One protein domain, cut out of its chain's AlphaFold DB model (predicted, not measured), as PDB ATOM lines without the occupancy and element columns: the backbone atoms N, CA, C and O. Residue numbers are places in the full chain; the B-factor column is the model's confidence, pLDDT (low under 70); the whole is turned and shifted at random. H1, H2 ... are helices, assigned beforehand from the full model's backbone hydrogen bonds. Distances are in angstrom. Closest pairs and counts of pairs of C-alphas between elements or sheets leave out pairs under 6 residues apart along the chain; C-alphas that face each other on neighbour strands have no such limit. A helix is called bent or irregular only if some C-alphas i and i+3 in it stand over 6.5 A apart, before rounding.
ATOM      1  N   LEU A  30      21.989 -41.894  69.583       95.94
ATOM      2  CA  LEU A  30      21.080 -41.026  70.344       95.94
ATOM      3  C   LEU A  30      20.414 -41.787  71.510       95.94
ATOM      4  O   LEU A  30      20.183 -42.997  71.381       95.94
ATOM      5  N   PRO A  31      20.115 -41.130  72.650       95.81
ATOM      6  CA  PRO A  31      19.166 -41.671  73.622       95.81
ATOM      7  C   PRO A  31      17.784 -41.827  72.970       95.81
ATOM      8  O   PRO A  31      17.400 -41.025  72.119       95.81
ATOM      9  N   SER A  32      17.079 -42.901  73.328       95.81
ATOM     10  CA  SER A  32      15.806 -43.298  72.716       95.81
ATOM     11  C   SER A  32      15.032 -44.279  73.596       95.81
ATOM     12  O   SER A  32      15.631 -44.990  74.415       95.81
ATOM     13  N   SER A  33      13.713 -44.374  73.413       95.31
ATOM     14  CA  SER A  33      12.854 -45.307  74.161       95.31
ATOM     15  C   SER A  33      13.295 -46.759  73.964       95.31
ATOM     16  O   SER A  33      13.486 -47.475  74.943       95.31
ATOM     17  N   ARG A  34      13.664 -47.153  72.735       93.88
ATOM     18  CA  ARG A  34      14.230 -48.484  72.429       93.88
ATOM     19  C   ARG A  34      15.490 -48.814  73.238       93.88
ATOM     20  O   ARG A  34      15.739 -49.970  73.571       93.88
ATOM     21  N   ARG A  35      16.319 -47.816  73.564       95.25
ATOM     22  CA  ARG A  35      17.467 -48.004  74.466       95.25
ATOM     23  C   ARG A  35      17.006 -48.113  75.919       95.25
ATOM     24  O   ARG A  35      17.491 -48.988  76.638       95.25
ATOM     25  N   ALA A  36      16.087 -47.252  76.350       95.94
ATOM     26  CA  ALA A  36      15.516 -47.295  77.694       95.94
ATOM     27  C   ALA A  36      14.842 -48.645  77.989       95.94
ATOM     28  O   ALA A  36      15.052 -49.196  79.060       95.94
ATOM     29  N   GLU A  37      14.139 -49.237  77.025       95.31
ATOM     30  CA  GLU A  37      13.500 -50.557  77.126       95.31
ATOM     31  C   GLU A  37      14.491 -51.705  77.369       95.31
ATOM     32  O   GLU A  37      14.212 -52.629  78.136       95.31
ATOM     33  N   ILE A  38      15.662 -51.638  76.728       96.06
ATOM     34  CA  ILE A  38      16.750 -52.613  76.890       96.06
ATOM     35  C   ILE A  38      17.476 -52.408  78.232       96.06
ATOM     36  O   ILE A  38      17.978 -53.373  78.809       96.06
ATOM     37  N   THR A  39      17.523 -51.170  78.732       96.19
ATOM     38  CA  THR A  39      18.264 -50.802  79.953       96.19
ATOM     39  C   THR A  39      17.414 -50.931  81.225       96.19
ATOM     40  O   THR A  39      17.928 -51.313  82.268       96.19
ATOM     41  N   LEU A  40      16.116 -50.627  81.160       94.88
ATOM     42  CA  LEU A  40      15.186 -50.637  82.290       94.88
ATOM     43  C   LEU A  40      14.194 -51.797  82.179       94.88
ATOM     44  O   LEU A  40      13.413 -51.881  81.223       94.88
ATOM     45  N   SER A  41      14.154 -52.628  83.217       90.75
ATOM     46  CA  SER A  41      12.998 -53.461  83.544       90.75
ATOM     47  C   SER A  41      11.756 -52.585  83.797       90.75
ATOM     48  O   SER A  41      11.852 -51.420  84.184       90.75
ATOM     49  N   GLU A  42      10.568 -53.112  83.495       90.00
ATOM     50  CA  GLU A  42       9.327 -52.318  83.405       90.00
ATOM     51  C   GLU A  42       8.913 -51.696  84.744       90.00
ATOM     52  O   GLU A  42       8.486 -50.545  84.791       90.00
ATOM     53  N   ASN A  43       9.159 -52.404  85.846       90.62
ATOM     54  CA  ASN A  43       8.962 -51.922  87.215       90.62
ATOM     55  C   ASN A  43       9.832 -50.701  87.591       90.62
ATOM     56  O   ASN A  43       9.526 -50.029  88.579       90.62
ATOM     57  N   LEU A  44      10.890 -50.393  86.829       93.00
ATOM     58  CA  LEU A  44      11.700 -49.182  86.994       93.00
ATOM     59  C   LEU A  44      11.217 -48.011  86.122       93.00
ATOM     60  O   LEU A  44      11.623 -46.879  86.363       93.00
ATOM     61  N   ARG A  45      10.324 -48.220  85.147       93.94
ATOM     62  CA  ARG A  45       9.840 -47.161  84.236       93.94
ATOM     63  C   ARG A  45       8.708 -46.333  84.861       93.94
ATOM     64  O   ARG A  45       7.622 -46.218  84.303       93.94
ATOM     65  N   THR A  46       8.949 -45.782  86.053       95.50
ATOM     66  CA  THR A  46       7.937 -45.081  86.864       95.50
ATOM     67  C   THR A  46       8.344 -43.635  87.184       95.50
ATOM     68  O   THR A  46       9.536 -43.370  87.360       95.50
ATOM     69  N   PRO A  47       7.388 -42.695  87.350       96.62
ATOM     70  CA  PRO A  47       7.695 -41.307  87.716       96.62
ATOM     71  C   PRO A  47       8.536 -41.178  88.994       96.62
ATOM     72  O   PRO A  47       9.459 -40.371  89.050       96.62
ATOM     73  N   ALA A  48       8.283 -42.027  89.997       95.88
ATOM     74  CA  ALA A  48       9.055 -42.056  91.240       95.88
ATOM     75  C   ALA A  48      10.526 -42.469  91.025       95.88
ATOM     76  O   ALA A  48      11.420 -41.950  91.693       95.88
ATOM     77  N   PHE A  49      10.800 -43.372  90.075       95.81
ATOM     78  CA  PHE A  49      12.173 -43.727  89.717       95.81
ATOM     79  C   PHE A  49      12.859 -42.607  88.927       95.81
ATOM     80  O   PHE A  49      13.999 -42.264  89.231       95.81
ATOM     81  N   TYR A  50      12.160 -41.973  87.982       96.94
ATOM     82  CA  TYR A  50      12.694 -40.830  87.234       96.94
ATOM     83  C   TYR A  50      13.007 -39.631  88.146       96.94
ATOM     84  O   TYR A  50      14.073 -39.034  88.016       96.94
ATOM     85  N   ALA A  51      12.175 -39.355  89.157       96.81
ATOM     86  CA  ALA A  51      12.477 -38.370  90.199       96.81
ATOM     87  C   ALA A  51      13.743 -38.728  91.013       96.81
ATOM     88  O   ALA A  51      14.560 -37.851  91.303       96.81
ATOM     89  N   ARG A  52      13.970 -40.017  91.325       95.94
ATOM     90  CA  ARG A  52      15.225 -40.485  91.951       95.94
ATOM     91  C   ARG A  52      16.432 -40.278  91.027       95.94
ATOM     92  O   ARG A  52      17.487 -39.873  91.509       95.94
ATOM     93  N   LEU A  53      16.294 -40.524  89.721       95.88
ATOM     94  CA  LEU A  53      17.366 -40.284  88.746       95.88
ATOM     95  C   LEU A  53      17.695 -38.793  88.597       95.88
ATOM     96  O   LEU A  53      18.878 -38.456  88.531       95.88
ATOM     97  N   ALA A  54      16.684 -37.920  88.586       95.25
ATOM     98  CA  ALA A  54      16.860 -36.470  88.585       95.25
ATOM     99  C   ALA A  54      17.672 -36.005  89.799       95.25
ATOM    100  O   ALA A  54      18.728 -35.403  89.624       95.25
ATOM    101  N   LYS A  55      17.272 -36.400  91.017       94.38
ATOM    102  CA  LYS A  55      18.037 -36.058  92.223       94.38
ATOM    103  C   LYS A  55      19.492 -36.547  92.153       94.38
ATOM    104  O   LYS A  55      20.407 -35.766  92.368       94.38
ATOM    105  N   VAL A  56      19.723 -37.800  91.754       92.19
ATOM    106  CA  VAL A  56      21.080 -38.387  91.653       92.19
ATOM    107  C   VAL A  56      21.986 -37.697  90.618       92.19
ATOM    108  O   VAL A  56      23.217 -37.761  90.729       92.19
ATOM    109  N   ARG A  57      21.408 -37.043  89.601       89.69
ATOM    110  CA  ARG A  57      22.140 -36.150  88.689       89.69
ATOM    111  C   ARG A  57      22.537 -34.862  89.410       89.69
ATOM    112  O   ARG A  57      23.677 -34.425  89.272       89.69
ATOM    113  N   ASP A  58      21.607 -34.270  90.145       89.44
ATOM    114  CA  ASP A  58      21.763 -32.941  90.732       89.44
ATOM    115  C   ASP A  58      22.690 -32.962  91.965       89.44
ATOM    116  O   ASP A  58      23.529 -32.069  92.095       89.44
ATOM    117  N   ASP A  59      22.697 -34.064  92.733       89.06
ATOM    118  CA  ASP A  59      23.658 -34.377  93.811       89.06
ATOM    119  C   ASP A  59      25.141 -34.160  93.390       89.06
ATOM    120  O   ASP A  59      26.007 -33.894  94.225       89.06
ATOM    121  N   ILE A  60      25.478 -34.304  92.097       85.56
ATOM    122  CA  ILE A  60      26.842 -34.078  91.575       85.56
ATOM    123  C   ILE A  60      27.185 -32.582  91.560       85.56
ATOM    124  O   ILE A  60      28.293 -32.201  91.941       85.56
ATOM    125  N   TYR A  61      26.244 -31.739  91.132       86.00
ATOM    126  CA  TYR A  61      26.431 -30.290  91.039       86.00
ATOM    127  C   TYR A  61      26.273 -29.599  92.399       86.00
ATOM    128  O   TYR A  61      26.876 -28.551  92.609       86.00
ATOM    129  N   GLU A  62      25.546 -30.203  93.343       87.88
ATOM    130  CA  GLU A  62      25.569 -29.785  94.752       87.88
ATOM    131  C   GLU A  62      26.954 -30.016  95.383       87.88
ATOM    132  O   GLU A  62      27.498 -29.117  96.021       87.88
ATOM    133  N   LYS A  63      27.572 -31.188  95.157       85.62
ATOM    134  CA  LYS A  63      28.899 -31.528  95.713       85.62
ATOM    135  C   LYS A  63      30.066 -30.766  95.077       85.62
ATOM    136  O   LYS A  63      30.985 -30.362  95.783       85.62
ATOM    137  N   ALA A  64      30.074 -30.634  93.750       85.25
ATOM    138  CA  ALA A  64      31.205 -30.077  92.998       85.25
ATOM    139  C   ALA A  64      30.969 -28.641  92.486       85.25
ATOM    140  O   ALA A  64      31.863 -28.035  91.894       85.25
ATOM    141  N   GLY A  65      29.778 -28.082  92.700       88.00
ATOM    142  CA  GLY A  65      29.364 -26.812  92.109       88.00
ATOM    143  C   GLY A  65      28.988 -26.922  90.620       88.00
ATOM    144  O   GLY A  65      29.060 -27.992  90.006       88.00
ATOM    145  N   PRO A  66      28.586 -25.801  89.994       87.75
ATOM    146  CA  PRO A  66      28.059 -25.797  88.629       87.75
ATOM    147  C   PRO A  66      29.128 -25.983  87.539       87.75
ATOM    148  O   PRO A  66      28.768 -26.294  86.399       87.75
ATOM    149  N   ASN A  67      30.418 -25.801  87.851       89.75
ATOM    150  CA  ASN A  67      31.537 -25.985  86.921       89.75
ATOM    151  C   ASN A  67      32.481 -27.105  87.408       89.75
ATOM    152  O   ASN A  67      33.433 -26.870  88.154       89.75
ATOM    153  N   LEU A  68      32.210 -28.333  86.952       87.75
ATOM    154  CA  LEU A  68      33.018 -29.530  87.230       87.75
ATOM    155  C   LEU A  68      34.496 -29.392  86.783       87.75
ATOM    156  O   LEU A  68      35.375 -29.727  87.583       87.75
ATOM    157  N   PRO A  69      34.813 -28.881  85.572       88.38
ATOM    158  CA  PRO A  69      36.182 -28.520  85.188       88.38
ATOM    159  C   PRO A  69      36.902 -27.568  86.157       88.38
ATOM    160  O   PRO A  69      38.053 -27.822  86.513       88.38
ATOM    161  N   ALA A  70      36.245 -26.499  86.617       90.31
ATOM    162  CA  ALA A  70      36.840 -25.542  87.555       90.31
ATOM    163  C   ALA A  70      37.052 -26.150  88.952       90.31
ATOM    164  O   ALA A  70      38.093 -25.939  89.572       90.31
ATOM    165  N   TYR A  71      36.118 -26.979  89.426       89.56
ATOM    166  CA  TYR A  71      36.288 -27.763  90.655       89.56
ATOM    167  C   TYR A  71      37.517 -28.688  90.585       89.56
ATOM    168  O   TYR A  71      38.345 -28.692  91.497       89.56
ATOM    169  N   ALA A  72      37.695 -29.407  89.471       86.19
ATOM    170  CA  ALA A  72      38.881 -30.233  89.248       86.19
ATOM    171  C   ALA A  72      40.177 -29.396  89.168       86.19
ATOM    172  O   ALA A  72      41.222 -29.830  89.655       86.19
ATOM    173  N   GLY A  73      40.100 -28.182  88.612       86.88
ATOM    174  CA  GLY A  73      41.190 -27.205  88.600       86.88
ATOM    175  C   GLY A  73      41.606 -26.734  89.993       86.88
ATOM    176  O   GLY A  73      42.798 -26.735  90.299       86.88
ATOM    177  N   ARG A  74      40.642 -26.406  90.862       89.31
ATOM    178  CA  ARG A  74      40.903 -26.017  92.260       89.31
ATOM    179  C   ARG A  74      41.621 -27.103  93.041       89.31
ATOM    180  O   ARG A  74      42.622 -26.806  93.686       89.31
ATOM    181  N   LEU A  75      41.145 -28.347  92.946       86.75
ATOM    182  CA  LEU A  75      41.777 -29.484  93.619       86.75
ATOM    183  C   LEU A  75      43.228 -29.672  93.157       86.75
ATOM    184  O   LEU A  75      44.120 -29.816  93.990       86.75
ATOM    185  N   LEU A  76      43.481 -29.567  91.847       83.94
ATOM    186  CA  LEU A  76      44.831 -29.650  91.284       83.94
ATOM    187  C   LEU A  76      45.748 -28.521  91.795       83.94
ATOM    188  O   LEU A  76      46.915 -28.772  92.088       83.94
ATOM    189  N   VAL A  77      45.230 -27.296  91.951       81.69
ATOM    190  CA  VAL A  77      45.977 -26.163  92.537       81.69
ATOM    191  C   VAL A  77      46.253 -26.367  94.028       81.69
ATOM    192  O   VAL A  77      47.343 -26.039  94.489       81.69
ATOM    193  N   SER A  78      45.315 -26.941  94.787       83.50
ATOM    194  CA  SER A  78      45.496 -27.230  96.218       83.50
ATOM    195  C   SER A  78      46.314 -28.501  96.500       83.50
ATOM    196  O   SER A  78      46.311 -28.985  97.630       83.50
ATOM    197  N   GLY A  79      46.977 -29.082  95.491       78.12
ATOM    198  CA  GLY A  79      47.760 -30.319  95.619       78.12
ATOM    199  C   GLY A  79      46.925 -31.584  95.865       78.12
ATOM    200  O   GLY A  79      47.477 -32.623  96.228       78.12
ATOM    201  N   GLY A  80      45.605 -31.507  95.686       72.00
ATOM    202  CA  GLY A  80      44.676 -32.622  95.817       72.00
ATOM    203  C   GLY A  80      44.477 -33.380  94.504       72.00
ATOM    204  O   GLY A  80      44.594 -32.832  93.408       72.00
ATOM    205  N   GLY A  81      44.122 -34.661  94.611       70.62
ATOM    206  CA  GLY A  81      43.510 -35.382  93.494       70.62
ATOM    207  C   GLY A  81      42.055 -34.950  93.297       70.62
ATOM    208  O   GLY A  81      41.439 -34.403  94.211       70.62
ATOM    209  N   TYR A  82      41.481 -35.239  92.126       72.12
ATOM    210  CA  TYR A  82      40.027 -35.169  91.949       72.12
ATOM    211  C   TYR A  82      39.351 -36.114  92.953       72.12
ATOM    212  O   TYR A  82      39.699 -37.297  92.997       72.12
ATOM    213  N   ASP A  83      38.396 -35.618  93.742       71.56
ATOM    214  CA  ASP A  83      37.728 -36.445  94.745       71.56
ATOM    215  C   ASP A  83      36.842 -37.510  94.083       71.56
ATOM    216  O   ASP A  83      35.774 -37.236  93.528       71.56
ATOM    217  N   ALA A  84      37.282 -38.764  94.182       68.12
ATOM    218  CA  ALA A  84      36.537 -39.908  93.691       68.12
ATOM    219  C   ALA A  84      35.158 -40.050  94.365       68.12
ATOM    220  O   ALA A  84      34.250 -40.570  93.717       68.12
ATOM    221  N   SER A  85      34.951 -39.531  95.587       65.25
ATOM    222  CA  SER A  85      33.666 -39.572  96.314       65.25
ATOM    223  C   SER A  85      32.543 -38.741  95.660       65.25
ATOM    224  O   SER A  85      31.348 -38.913  95.945       65.25
ATOM    225  N   VAL A  86      32.905 -37.853  94.725       74.19
ATOM    226  CA  VAL A  86      31.938 -37.170  93.856       74.19
ATOM    227  C   VAL A  86      31.250 -38.187  92.941       74.19
ATOM    228  O   VAL A  86      30.024 -38.144  92.810       74.19
ATOM    229  N   ILE A 107      19.325 -49.783  94.886       93.81
ATOM    230  CA  ILE A 107      20.127 -49.772  93.659       93.81
ATOM    231  C   ILE A 107      21.323 -48.845  93.929       93.81
ATOM    232  O   ILE A 107      21.089 -47.674  94.250       93.81
ATOM    233  N   PRO A 108      22.576 -49.324  93.783       94.00
ATOM    234  CA  PRO A 108      23.782 -48.525  93.990       94.00
ATOM    235  C   PRO A 108      23.800 -47.210  93.202       94.00
ATOM    236  O   PRO A 108      23.315 -47.136  92.067       94.00
ATOM    237  N   LEU A 109      24.408 -46.174  93.788       91.88
ATOM    238  CA  LEU A 109      24.463 -44.823  93.216       91.88
ATOM    239  C   LEU A 109      25.118 -44.813  91.827       91.88
ATOM    240  O   LEU A 109      24.676 -44.103  90.925       91.88
ATOM    241  N   GLU A 110      26.128 -45.657  91.635       92.25
ATOM    242  CA  GLU A 110      26.822 -45.896  90.373       92.25
ATOM    243  C   GLU A 110      25.876 -46.400  89.275       92.25
ATOM    244  O   GLU A 110      25.963 -45.946  88.136       92.25
ATOM    245  N   LEU A 111      24.929 -47.288  89.605       94.44
ATOM    246  CA  LEU A 111      23.944 -47.798  88.645       94.44
ATOM    247  C   LEU A 111      22.835 -46.772  88.368       94.44
ATOM    248  O   LEU A 111      22.390 -46.654  87.231       94.44
ATOM    249  N   LEU A 112      22.447 -45.951  89.349       94.81
ATOM    250  CA  LEU A 112      21.551 -44.803  89.124       94.81
ATOM    251  C   LEU A 112      22.205 -43.738  88.216       94.81
ATOM    252  O   LEU A 112      21.549 -43.136  87.362       94.81
ATOM    253  N   ARG A 113      23.523 -43.546  88.333       92.38
ATOM    254  CA  ARG A 113      24.324 -42.698  87.432       92.38
ATOM    255  C   ARG A 113      24.516 -43.338  86.052       92.38
ATOM    256  O   ARG A 113      24.459 -42.624  85.049       92.38
ATOM    257  N   ALA A 114      24.631 -44.664  85.973       93.75
ATOM    258  CA  ALA A 114      24.581 -45.398  84.710       93.75
ATOM    259  C   ALA A 114      23.225 -45.212  84.007       93.75
ATOM    260  O   ALA A 114      23.204 -44.809  82.849       93.75
ATOM    261  N   TYR A 115      22.087 -45.390  84.690       96.19
ATOM    262  CA  TYR A 115      20.763 -45.155  84.094       96.19
ATOM    263  C   TYR A 115      20.605 -43.718  83.569       96.19
ATOM    264  O   TYR A 115      20.161 -43.536  82.436       96.19
ATOM    265  N   ASN A 116      21.067 -42.707  84.315       95.12
ATOM    266  CA  ASN A 116      21.171 -41.331  83.807       95.12
ATOM    267  C   ASN A 116      21.999 -41.238  82.508       95.12
ATOM    268  O   ASN A 116      21.598 -40.540  81.578       95.12
ATOM    269  N   SER A 117      23.123 -41.959  82.412       93.50
ATOM    270  CA  SER A 117      23.948 -42.014  81.197       93.50
ATOM    271  C   SER A 117      23.176 -42.582  80.000       93.50
ATOM    272  O   SER A 117      23.083 -41.924  78.966       93.50
ATOM    273  N   TYR A 118      22.544 -43.752  80.129       95.44
ATOM    274  CA  TYR A 118      21.839 -44.366  78.997       95.44
ATOM    275  C   TYR A 118      20.587 -43.593  78.562       95.44
ATOM    276  O   TYR A 118      20.337 -43.519  77.357       95.44
ATOM    277  N   LEU A 119      19.837 -43.000  79.500       96.62
ATOM    278  CA  LEU A 119      18.610 -42.246  79.206       96.62
ATOM    279  C   LEU A 119      18.874 -40.838  78.653       96.62
ATOM    280  O   LEU A 119      18.104 -40.379  77.818       96.62
ATOM    281  N   LEU A 120      19.935 -40.148  79.098       96.00
ATOM    282  CA  LEU A 120      20.143 -38.726  78.778       96.00
ATOM    283  C   LEU A 120      21.363 -38.421  77.891       96.00
ATOM    284  O   LEU A 120      21.485 -37.290  77.414       96.00
ATOM    285  N   ARG A 121      22.287 -39.366  77.666       95.31
ATOM    286  CA  ARG A 121      23.534 -39.123  76.907       95.31
ATOM    287  C   ARG A 121      23.517 -39.780  75.532       95.31
ATOM    288  O   ARG A 121      22.956 -40.862  75.334       95.31
ATOM    289  N   SER A 122      24.183 -39.145  74.574       94.69
ATOM    290  CA  SER A 122      24.527 -39.780  73.305       94.69
ATOM    291  C   SER A 122      25.680 -40.782  73.478       94.69
ATOM    292  O   SER A 122      26.303 -40.874  74.535       94.69
ATOM    293  N   GLY A 123      25.996 -41.523  72.414       90.12
ATOM    294  CA  GLY A 123      27.166 -42.406  72.346       90.12
ATOM    295  C   GLY A 123      28.519 -41.680  72.291       90.12
ATOM    296  O   GLY A 123      29.552 -42.348  72.279       90.12
ATOM    297  N   HIS A 124      28.544 -40.341  72.256       90.06
ATOM    298  CA  HIS A 124      29.762 -39.559  72.449       90.06
ATOM    299  C   HIS A 124      29.789 -39.009  73.891       90.06
ATOM    300  O   HIS A 124      28.941 -38.181  74.230       90.06
ATOM    301  N   PRO A 125      30.784 -39.354  74.733       81.81
ATOM    302  CA  PRO A 125      30.780 -38.992  76.156       81.81
ATOM    303  C   PRO A 125      30.677 -37.479  76.427       81.81
ATOM    304  O   PRO A 125      29.945 -37.081  77.330       81.81
ATOM    305  N   ASP A 126      31.358 -36.646  75.631       87.38
ATOM    306  CA  ASP A 126      31.443 -35.191  75.860       87.38
ATOM    307  C   ASP A 126      30.263 -34.353  75.313       87.38
ATOM    308  O   ASP A 126      30.175 -33.171  75.635       87.38
ATOM    309  N   GLU A 127      29.370 -34.882  74.458       93.88
ATOM    310  CA  GLU A 127      28.316 -34.041  73.834       93.88
ATOM    311  C   GLU A 127      27.339 -33.471  74.880       93.88
ATOM    312  O   GLU A 127      26.808 -32.371  74.720       93.88
ATOM    313  N   GLN A 128      27.137 -34.201  75.980       92.88
ATOM    314  CA  GLN A 128      26.291 -33.792  77.105       92.88
ATOM    315  C   GLN A 128      26.736 -32.477  77.761       92.88
ATOM    316  O   GLN A 128      25.909 -31.798  78.373       92.88
ATOM    317  N   ASP A 129      28.025 -32.122  77.673       92.56
ATOM    318  CA  ASP A 129      28.574 -30.949  78.356       92.56
ATOM    319  C   ASP A 129      27.947 -29.673  77.785       92.56
ATOM    320  O   ASP A 129      27.634 -28.755  78.540       92.56
ATOM    321  N   MET A 130      27.675 -29.643  76.472       95.25
ATOM    322  CA  MET A 130      27.043 -28.492  75.819       95.25
ATOM    323  C   MET A 130      25.605 -28.314  76.313       95.25
ATOM    324  O   MET A 130      25.208 -27.206  76.661       95.25
ATOM    325  N   LEU A 131      24.828 -29.402  76.406       95.38
ATOM    326  CA  LEU A 131      23.455 -29.347  76.925       95.38
ATOM    327  C   LEU A 131      23.436 -28.999  78.416       95.38
ATOM    328  O   LEU A 131      22.593 -28.224  78.859       95.38
ATOM    329  N   THR A 132      24.398 -29.515  79.182       93.31
ATOM    330  CA  THR A 132      24.572 -29.205  80.606       93.31
ATOM    331  C   THR A 132      24.877 -27.722  80.808       93.31
ATOM    332  O   THR A 132      24.210 -27.069  81.608       93.31
ATOM    333  N   ALA A 133      25.822 -27.163  80.050       94.69
ATOM    334  CA  ALA A 133      26.147 -25.739  80.049       94.69
ATOM    335  C   ALA A 133      24.937 -24.872  79.652       94.69
ATOM    336  O   ALA A 133      24.593 -23.925  80.358       94.69
ATOM    337  N   ILE A 134      24.232 -25.242  78.579       95.44
ATOM    338  CA  ILE A 134      23.032 -24.531  78.113       95.44
ATOM    339  C   ILE A 134      21.898 -24.597  79.148       95.44
ATOM    340  O   ILE A 134      21.226 -23.593  79.363       95.44
ATOM    341  N   SER A 135      21.724 -25.722  79.854       93.19
ATOM    342  CA  SER A 135      20.660 -25.895  80.860       93.19
ATOM    343  C   SER A 135      20.790 -25.002  82.103       93.19
ATOM    344  O   SER A 135      19.810 -24.824  82.824       93.19
ATOM    345  N   LYS A 136      21.973 -24.420  82.353       92.19
ATOM    346  CA  LYS A 136      22.205 -23.464  83.452       92.19
ATOM    347  C   LYS A 136      21.783 -22.033  83.095       92.19
ATOM    348  O   LYS A 136      21.476 -21.242  83.986       92.19
ATOM    349  N   MET A 137      21.733 -21.703  81.802       94.00
ATOM    350  CA  MET A 137      21.307 -20.388  81.332       94.00
ATOM    351  C   MET A 137      19.788 -20.212  81.460       94.00
ATOM    352  O   MET A 137      18.999 -21.110  81.175       94.00
ATOM    353  N   ASN A 138      19.357 -19.003  81.816       92.06
ATOM    354  CA  ASN A 138      17.962 -18.583  81.758       92.06
ATOM    355  C   ASN A 138      17.865 -17.157  81.180       92.06
ATOM    356  O   ASN A 138      17.784 -16.186  81.942       92.06
ATOM    357  N   PRO A 139      17.842 -17.013  79.837       89.50
ATOM    358  CA  PRO A 139      17.754 -15.714  79.167       89.50
ATOM    359  C   PRO A 139      16.537 -14.877  79.584       89.50
ATOM    360  O   PRO A 139      16.646 -13.663  79.709       89.50
ATOM    361  N   ARG A 140      15.395 -15.517  79.898       89.06
ATOM    362  CA  ARG A 140      14.179 -14.834  80.394       89.06
ATOM    363  C   ARG A 140      14.367 -14.173  81.768       89.06
ATOM    364  O   ARG A 140      13.556 -13.339  82.150       89.06
ATOM    365  N   LYS A 141      15.411 -14.553  82.511       93.44
ATOM    366  CA  LYS A 141      15.823 -13.954  83.793       93.44
ATOM    367  C   LYS A 141      17.198 -13.271  83.696       93.44
ATOM    368  O   LYS A 141      17.858 -13.112  84.716       93.44
ATOM    369  N   PHE A 142      17.646 -12.931  82.481       92.62
ATOM    370  CA  PHE A 142      18.962 -12.343  82.178       92.62
ATOM    371  C   PHE A 142      20.173 -13.131  82.729       92.62
ATOM    372  O   PHE A 142      21.261 -12.583  82.896       92.62
ATOM    373  N   LYS A 143      20.015 -14.439  82.984       93.62
ATOM    374  CA  LYS A 143      21.111 -15.322  83.403       93.62
ATOM    375  C   LYS A 143      21.733 -15.973  82.173       93.62
ATOM    376  O   LYS A 143      21.145 -16.897  81.615       93.62
ATOM    377  N   PHE A 144      22.905 -15.501  81.761       95.00
ATOM    378  CA  PHE A 144      23.606 -16.001  80.574       95.00
ATOM    379  C   PHE A 144      24.865 -16.818  80.894       95.00
ATOM    380  O   PHE A 144      25.532 -17.254  79.966       95.00
ATOM    381  N   ASP A 145      25.205 -17.044  82.166       95.88
ATOM    382  CA  ASP A 145      26.411 -17.801  82.516       95.88
ATOM    383  C   ASP A 145      26.219 -19.315  82.245       95.88
ATOM    384  O   ASP A 145      25.312 -19.925  82.824       95.88
ATOM    385  N   PRO A 146      27.032 -19.947  81.374       94.69
ATOM    386  CA  PRO A 146      27.005 -21.396  81.159       94.69
ATOM    387  C   PRO A 146      27.705 -22.202  82.272       94.69
ATOM    388  O   PRO A 146      27.608 -23.436  82.298       94.69
ATOM    389  N   HIS A 147      28.463 -21.542  83.156       94.12
ATOM    390  CA  HIS A 147      29.391 -22.129  84.131       94.12
ATOM    391  C   HIS A 147      30.251 -23.252  83.525       94.12
ATOM    392  O   HIS A 147      30.282 -24.376  84.035       94.12
ATOM    393  N   PHE A 148      30.832 -22.966  82.359       92.38
ATOM    394  CA  PHE A 148      31.622 -23.873  81.525       92.38
ATOM    395  C   PHE A 148      32.287 -23.029  80.430       92.38
ATOM    396  O   PHE A 148      31.594 -22.476  79.575       92.38
ATOM    397  N   TYR A 149      33.608 -22.866  80.492       92.94
ATOM    398  CA  TYR A 149      34.320 -21.795  79.785       92.94
ATOM    399  C   TYR A 149      35.438 -22.289  78.854       92.94
ATOM    400  O   TYR A 149      35.887 -21.530  77.997       92.94
ATOM    401  N   ARG A 150      35.870 -23.559  78.952       87.00
ATOM    402  CA  ARG A 150      36.864 -24.151  78.027       87.00
ATOM    403  C   ARG A 150      36.370 -24.188  76.579       87.00
ATOM    404  O   ARG A 150      37.175 -24.152  75.647       87.00
ATOM    405  N   TYR A 151      35.050 -24.266  76.413       88.81
ATOM    406  CA  TYR A 151      34.325 -24.214  75.150       88.81
ATOM    407  C   TYR A 151      33.377 -23.013  75.209       88.81
ATOM    408  O   TYR A 151      32.337 -23.068  75.860       88.81
ATOM    409  N   GLY A 152      33.797 -21.904  74.608       90.19
ATOM    410  CA  GLY A 152      33.296 -20.574  74.948       90.19
ATOM    411  C   GLY A 152      31.908 -20.209  74.408       90.19
ATOM    412  O   GLY A 152      31.308 -20.897  73.572       90.19
ATOM    413  N   GLY A 153      31.407 -19.060  74.868       95.50
ATOM    414  CA  GLY A 153      30.082 -18.524  74.543       95.50
ATOM    415  C   GLY A 153      29.863 -18.244  73.052       95.50
ATOM    416  O   GLY A 153      28.729 -18.322  72.581       95.50
ATOM    417  N   SER A 154      30.937 -18.053  72.274       97.12
ATOM    418  CA  SER A 154      30.885 -17.975  70.804       97.12
ATOM    419  C   SER A 154      30.272 -19.227  70.160       97.12
ATOM    420  O   SER A 154      29.680 -19.137  69.091       97.12
ATOM    421  N   TYR A 155      30.353 -20.387  70.820       97.94
ATOM    422  CA  TYR A 155      29.667 -21.612  70.403       97.94
ATOM    423  C   TYR A 155      28.394 -21.876  71.212       97.94
ATOM    424  O   TYR A 155      27.355 -22.198  70.630       97.94
ATOM    425  N   LEU A 156      28.438 -21.702  72.538       97.75
ATOM    426  CA  LEU A 156      27.302 -22.031  73.406       97.75
ATOM    427  C   LEU A 156      26.081 -21.128  73.172       97.75
ATOM    428  O   LEU A 156      24.962 -21.641  73.161       97.75
ATOM    429  N   TYR A 157      26.255 -19.819  72.944       97.69
ATOM    430  CA  TYR A 157      25.112 -18.930  72.699       97.69
ATOM    431  C   TYR A 157      24.476 -19.164  71.319       97.69
ATOM    432  O   TYR A 157      23.251 -19.279  71.271       97.69
ATOM    433  N   PRO A 158      25.225 -19.323  70.204       98.19
ATOM    434  CA  PRO A 158      24.618 -19.692  68.925       98.19
ATOM    435  C   PRO A 158      23.981 -21.086  68.919       98.19
ATOM    436  O   PRO A 158      22.950 -21.256  68.272       98.19
ATOM    437  N   LEU A 159      24.516 -22.060  69.666       98.25
ATOM    438  CA  LEU A 159      23.888 -23.378  69.824       98.25
ATOM    439  C   LEU A 159      22.591 -23.302  70.657       98.25
ATOM    440  O   LEU A 159      21.581 -23.894  70.278       98.25
ATOM    441  N   ALA A 160      22.573 -22.524  71.744       97.44
ATOM    442  CA  ALA A 160      21.355 -22.261  72.517       97.44
ATOM    443  C   ALA A 160      20.303 -21.487  71.701       97.44
ATOM    444  O   ALA A 160      19.116 -21.813  71.745       97.44
ATOM    445  N   GLY A 161      20.736 -20.496  70.915       96.88
ATOM    446  CA  GLY A 161      19.886 -19.746  69.989       96.88
ATOM    447  C   GLY A 161      19.307 -20.632  68.887       96.88
ATOM    448  O   GLY A 161      18.113 -20.555  68.611       96.88
ATOM    449  N   TRP A 162      20.115 -21.535  68.323       97.94
ATOM    450  CA  TRP A 162      19.664 -22.564  67.384       97.94
ATOM    451  C   TRP A 162      18.571 -23.445  67.996       97.94
ATOM    452  O   TRP A 162      17.505 -23.569  67.393       97.94
ATOM    453  N   PHE A 163      18.771 -23.969  69.214       97.88
ATOM    454  CA  PHE A 163      17.731 -24.722  69.927       97.88
ATOM    455  C   PHE A 163      16.460 -23.896  70.167       97.88
ATOM    456  O   PHE A 163      15.360 -24.403  69.959       97.88
ATOM    457  N   GLY A 164      16.592 -22.613  70.520       96.31
ATOM    458  CA  GLY A 164      15.459 -21.692  70.643       96.31
ATOM    459  C   GLY A 164      14.671 -21.519  69.339       96.31
ATOM    460  O   GLY A 164      13.444 -21.580  69.360       96.31
ATOM    461  N   VAL A 165      15.358 -21.369  68.201       96.69
ATOM    462  CA  VAL A 165      14.735 -21.217  66.872       96.69
ATOM    463  C   VAL A 165      14.027 -22.499  66.430       96.69
ATOM    464  O   VAL A 165      12.854 -22.446  66.063       96.69
ATOM    465  N   VAL A 166      14.685 -23.662  66.500       97.31
ATOM    466  CA  VAL A 166      14.056 -24.936  66.090       97.31
ATOM    467  C   VAL A 166      12.950 -25.377  67.055       97.31
ATOM    468  O   VAL A 166      12.004 -26.037  66.630       97.31
ATOM    469  N   GLY A 167      13.017 -24.966  68.326       96.88
ATOM    470  CA  GLY A 167      11.937 -25.140  69.298       96.88
ATOM    471  C   GLY A 167      10.733 -24.239  69.021       96.88
ATOM    472  O   GLY A 167       9.603 -24.720  69.024       96.88
ATOM    473  N   ALA A 168      10.957 -22.963  68.690       96.19
ATOM    474  CA  ALA A 168       9.892 -22.050  68.258       96.19
ATOM    475  C   ALA A 168       9.226 -22.502  66.942       96.19
ATOM    476  O   ALA A 168       8.028 -22.305  66.764       96.19
ATOM    477  N   ALA A 169       9.978 -23.163  66.059       97.00
ATOM    478  CA  ALA A 169       9.469 -23.803  64.844       97.00
ATOM    479  C   ALA A 169       8.827 -25.194  65.078       97.00
ATOM    480  O   ALA A 169       8.462 -25.866  64.116       97.00
ATOM    481  N   GLY A 170       8.693 -25.651  66.330       96.19
ATOM    482  CA  GLY A 170       7.999 -26.896  66.691       96.19
ATOM    483  C   GLY A 170       8.803 -28.195  66.532       96.19
ATOM    484  O   GLY A 170       8.302 -29.259  66.886       96.19
ATOM    485  N   TYR A 171      10.053 -28.141  66.060       95.81
ATOM    486  CA  TYR A 171      10.900 -29.329  65.858       95.81
ATOM    487  C   TYR A 171      11.589 -29.837  67.138       95.81
ATOM    488  O   TYR A 171      12.178 -30.921  67.127       95.81
ATOM    489  N   LEU A 172      11.538 -29.076  68.239       97.06
ATOM    490  CA  LEU A 172      12.197 -29.411  69.504       97.06
ATOM    491  C   LEU A 172      11.350 -29.020  70.721       97.06
ATOM    492  O   LEU A 172      11.046 -27.847  70.934       97.06
ATOM    493  N   LYS A 173      11.020 -29.996  71.570       96.06
ATOM    494  CA  LYS A 173      10.283 -29.761  72.814       96.06
ATOM    495  C   LYS A 173      11.241 -29.392  73.951       96.06
ATOM    496  O   LYS A 173      11.879 -30.258  74.540       96.06
ATOM    497  N   ILE A 174      11.309 -28.103  74.280       94.75
ATOM    498  CA  ILE A 174      12.127 -27.588  75.389       94.75
ATOM    499  C   ILE A 174      11.300 -27.582  76.683       94.75
ATOM    500  O   ILE A 174      10.527 -26.661  76.939       94.75
ATOM    501  N   ASN A 175      11.480 -28.611  77.511       94.31
ATOM    502  CA  ASN A 175      10.974 -28.682  78.886       94.31
ATOM    503  C   ASN A 175      12.105 -28.348  79.891       94.31
ATOM    504  O   ASN A 175      13.213 -28.861  79.706       94.31
ATOM    505  N   PRO A 176      11.883 -27.514  80.930       90.94
ATOM    506  CA  PRO A 176      12.840 -27.332  82.028       90.94
ATOM    507  C   PRO A 176      12.916 -28.516  83.011       90.94
ATOM    508  O   PRO A 176      13.918 -28.642  83.711       90.94
ATOM    509  N   ASP A 177      11.890 -29.367  83.093       94.00
ATOM    510  CA  ASP A 177      11.897 -30.558  83.952       94.00
ATOM    511  C   ASP A 177      12.746 -31.674  83.323       94.00
ATOM    512  O   ASP A 177      12.488 -32.112  82.199       94.00
ATOM    513  N   ILE A 178      13.758 -32.152  84.054       93.94
ATOM    514  CA  ILE A 178      14.638 -33.228  83.589       93.94
ATOM    515  C   ILE A 178      13.936 -34.599  83.568       93.94
ATOM    516  O   ILE A 178      14.241 -35.419  82.700       93.94
ATOM    517  N   THR A 179      12.952 -34.830  84.449       97.00
ATOM    518  CA  THR A 179      12.219 -36.109  84.550       97.00
ATOM    519  C   THR A 179      11.400 -36.406  83.299       97.00
ATOM    520  O   THR A 179      11.254 -37.568  82.914       97.00
ATOM    521  N   PHE A 180      10.955 -35.360  82.593       97.25
ATOM    522  CA  PHE A 180      10.326 -35.491  81.284       97.25
ATOM    523  C   PHE A 180      11.236 -36.212  80.280       97.25
ATOM    524  O   PHE A 180      10.767 -37.079  79.552       97.25
ATOM    525  N   TYR A 181      12.537 -35.919  80.269       97.38
ATOM    526  CA  TYR A 181      13.482 -36.563  79.354       97.38
ATOM    527  C   TYR A 181      13.910 -37.963  79.812       97.38
ATOM    528  O   TYR A 181      14.263 -38.787  78.973       97.38
ATOM    529  N   HIS A 182      13.838 -38.277  81.112       97.31
ATOM    530  CA  HIS A 182      13.941 -39.667  81.578       97.31
ATOM    531  C   HIS A 182      12.751 -40.509  81.096       97.31
ATOM    532  O   HIS A 182      12.939 -41.660  80.706       97.31
ATOM    533  N   ALA A 183      11.546 -39.927  81.092       96.75
ATOM    534  CA  ALA A 183      10.315 -40.555  80.609       96.75
ATOM    535  C   ALA A 183      10.152 -40.520  79.075       96.75
ATOM    536  O   ALA A 183       9.382 -41.301  78.522       96.75
ATOM    537  N   SER A 184      10.851 -39.623  78.375       96.56
ATOM    538  CA  SER A 184      10.832 -39.487  76.911       96.56
ATOM    539  C   SER A 184      12.249 -39.259  76.350       96.56
ATOM    540  O   SER A 184      12.573 -38.155  75.902       96.56
ATOM    541  N   PRO A 185      13.119 -40.293  76.345       96.81
ATOM    542  CA  PRO A 185      14.520 -40.159  75.927       96.81
ATOM    543  C   PRO A 185      14.711 -39.707  74.475       96.81
ATOM    544  O   PRO A 185      15.716 -39.075  74.162       96.81
ATOM    545  N   ASP A 186      13.749 -39.971  73.587       97.38
ATOM    546  CA  ASP A 186      13.793 -39.519  72.190       97.38
ATOM    547  C   ASP A 186      13.704 -37.986  72.058       97.38
ATOM    548  O   ASP A 186      14.314 -37.415  71.154       97.38
TER     549      ASP A 186
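This is residues 30 to 86 and 107 to 186 of the 660 residues of the protein "PMT_2 domain-containing protein" of Elusimicrobia bacterium HGW-Elusimicrobia-1 (UniProt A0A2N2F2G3). The long helix H2 is crossed nearly at right angles by H4, with the short H7 packed on both of them and H1 packed on residues 115 to 119 of H4. The crossed pair H5 and H6 forms a second, smaller part, and H3 extends the model past the end of H2. The printed part has 137 residues with seven named helices, H1 to H7 in order along the chain, and no named strand; the class is all helix. The packing is mostly crossed, with 1 of 5 touching pairs at a shallow tilt. The whole is compact, with a radius of gyration of the C-alphas of 16.3 A, and its C-alphas span 46 by 41 by 27 A.

H1 is residues 33 to 39, from C-alpha 33 at (12.854, -45.307, 74.161), 9.6 A long from first to last C-alpha. H2, residues 47 to 64, is 26.6 A long and begins with C-alpha 47 at (7.695, -41.307, 87.716). H3 is residues 68 to 77, 14.4 A, and H4 is residues 109 to 120, 16.3 A. H5 is residues 127 to 136, 15.5 A, and H6 is residues 153 to 168, 21.4 A. H5 and H6 are neither bent nor irregular, but only just: C-alphas 127 and 130 are 6.0 A apart, and C-alphas 154 and 157 are 6.2 A apart. H7, residues 178 to 183, is 9.0 A long and ends with C-alpha 183 at (10.315, -40.555, 80.609).

H4 is the hub, touching H1, H2 and H7. H1 and H4 run opposite ways at a shallow tilt of 22 degrees; their closest C-alphas, of Ala 36 and Leu 119, are 6.1 A apart. H2 touches H4 with residues 53 to 57 alone, about perpendicular at 73 degrees, closest at the C-alphas of Leu 53 and Leu 112, 6.2 A. H7 touches H4 about perpendicular at 79 degrees, with the closest C-alphas, of Leu 119 and His 182, 5.8 A apart. H7 also touches H2, opposite ways at a steep tilt of 39 degrees; the closest C-alphas, of Tyr 50 and Thr 179, are 5.5 A apart. H3 is close to H2 but not clearly touching, at a shallow tilt of 31 degrees, the same way, with the C-alphas of Ala 64 and Tyr 71 closest at 6.1 A. H5 and H6 touch about perpendicular at 80 degrees, closest at the C-alphas of Ile 134 and Ala 160, 6.3 A. H4 and H5 are only just apart, closest 8.1 A. In H3, H4 and H7 every O i to N i+4 pair is within hydrogen-bond range; the counts are 2 of 3 in H1, 12 of 14 in H2, 4 of 6 in H5 and 11 of 12 in H6.

The two C-alphas farthest apart, of Gly 79 and Ala 169, are 49.6 A apart. Residues 87 to 106 are not printed, and C-alphas 86 and 107 are 17.3 A apart across this cut. Of the links printed whole, H5 to H6 is long, with 16 residues. The mean pLDDT of the printed part is 92.0; residues 84 to 85 are under 70.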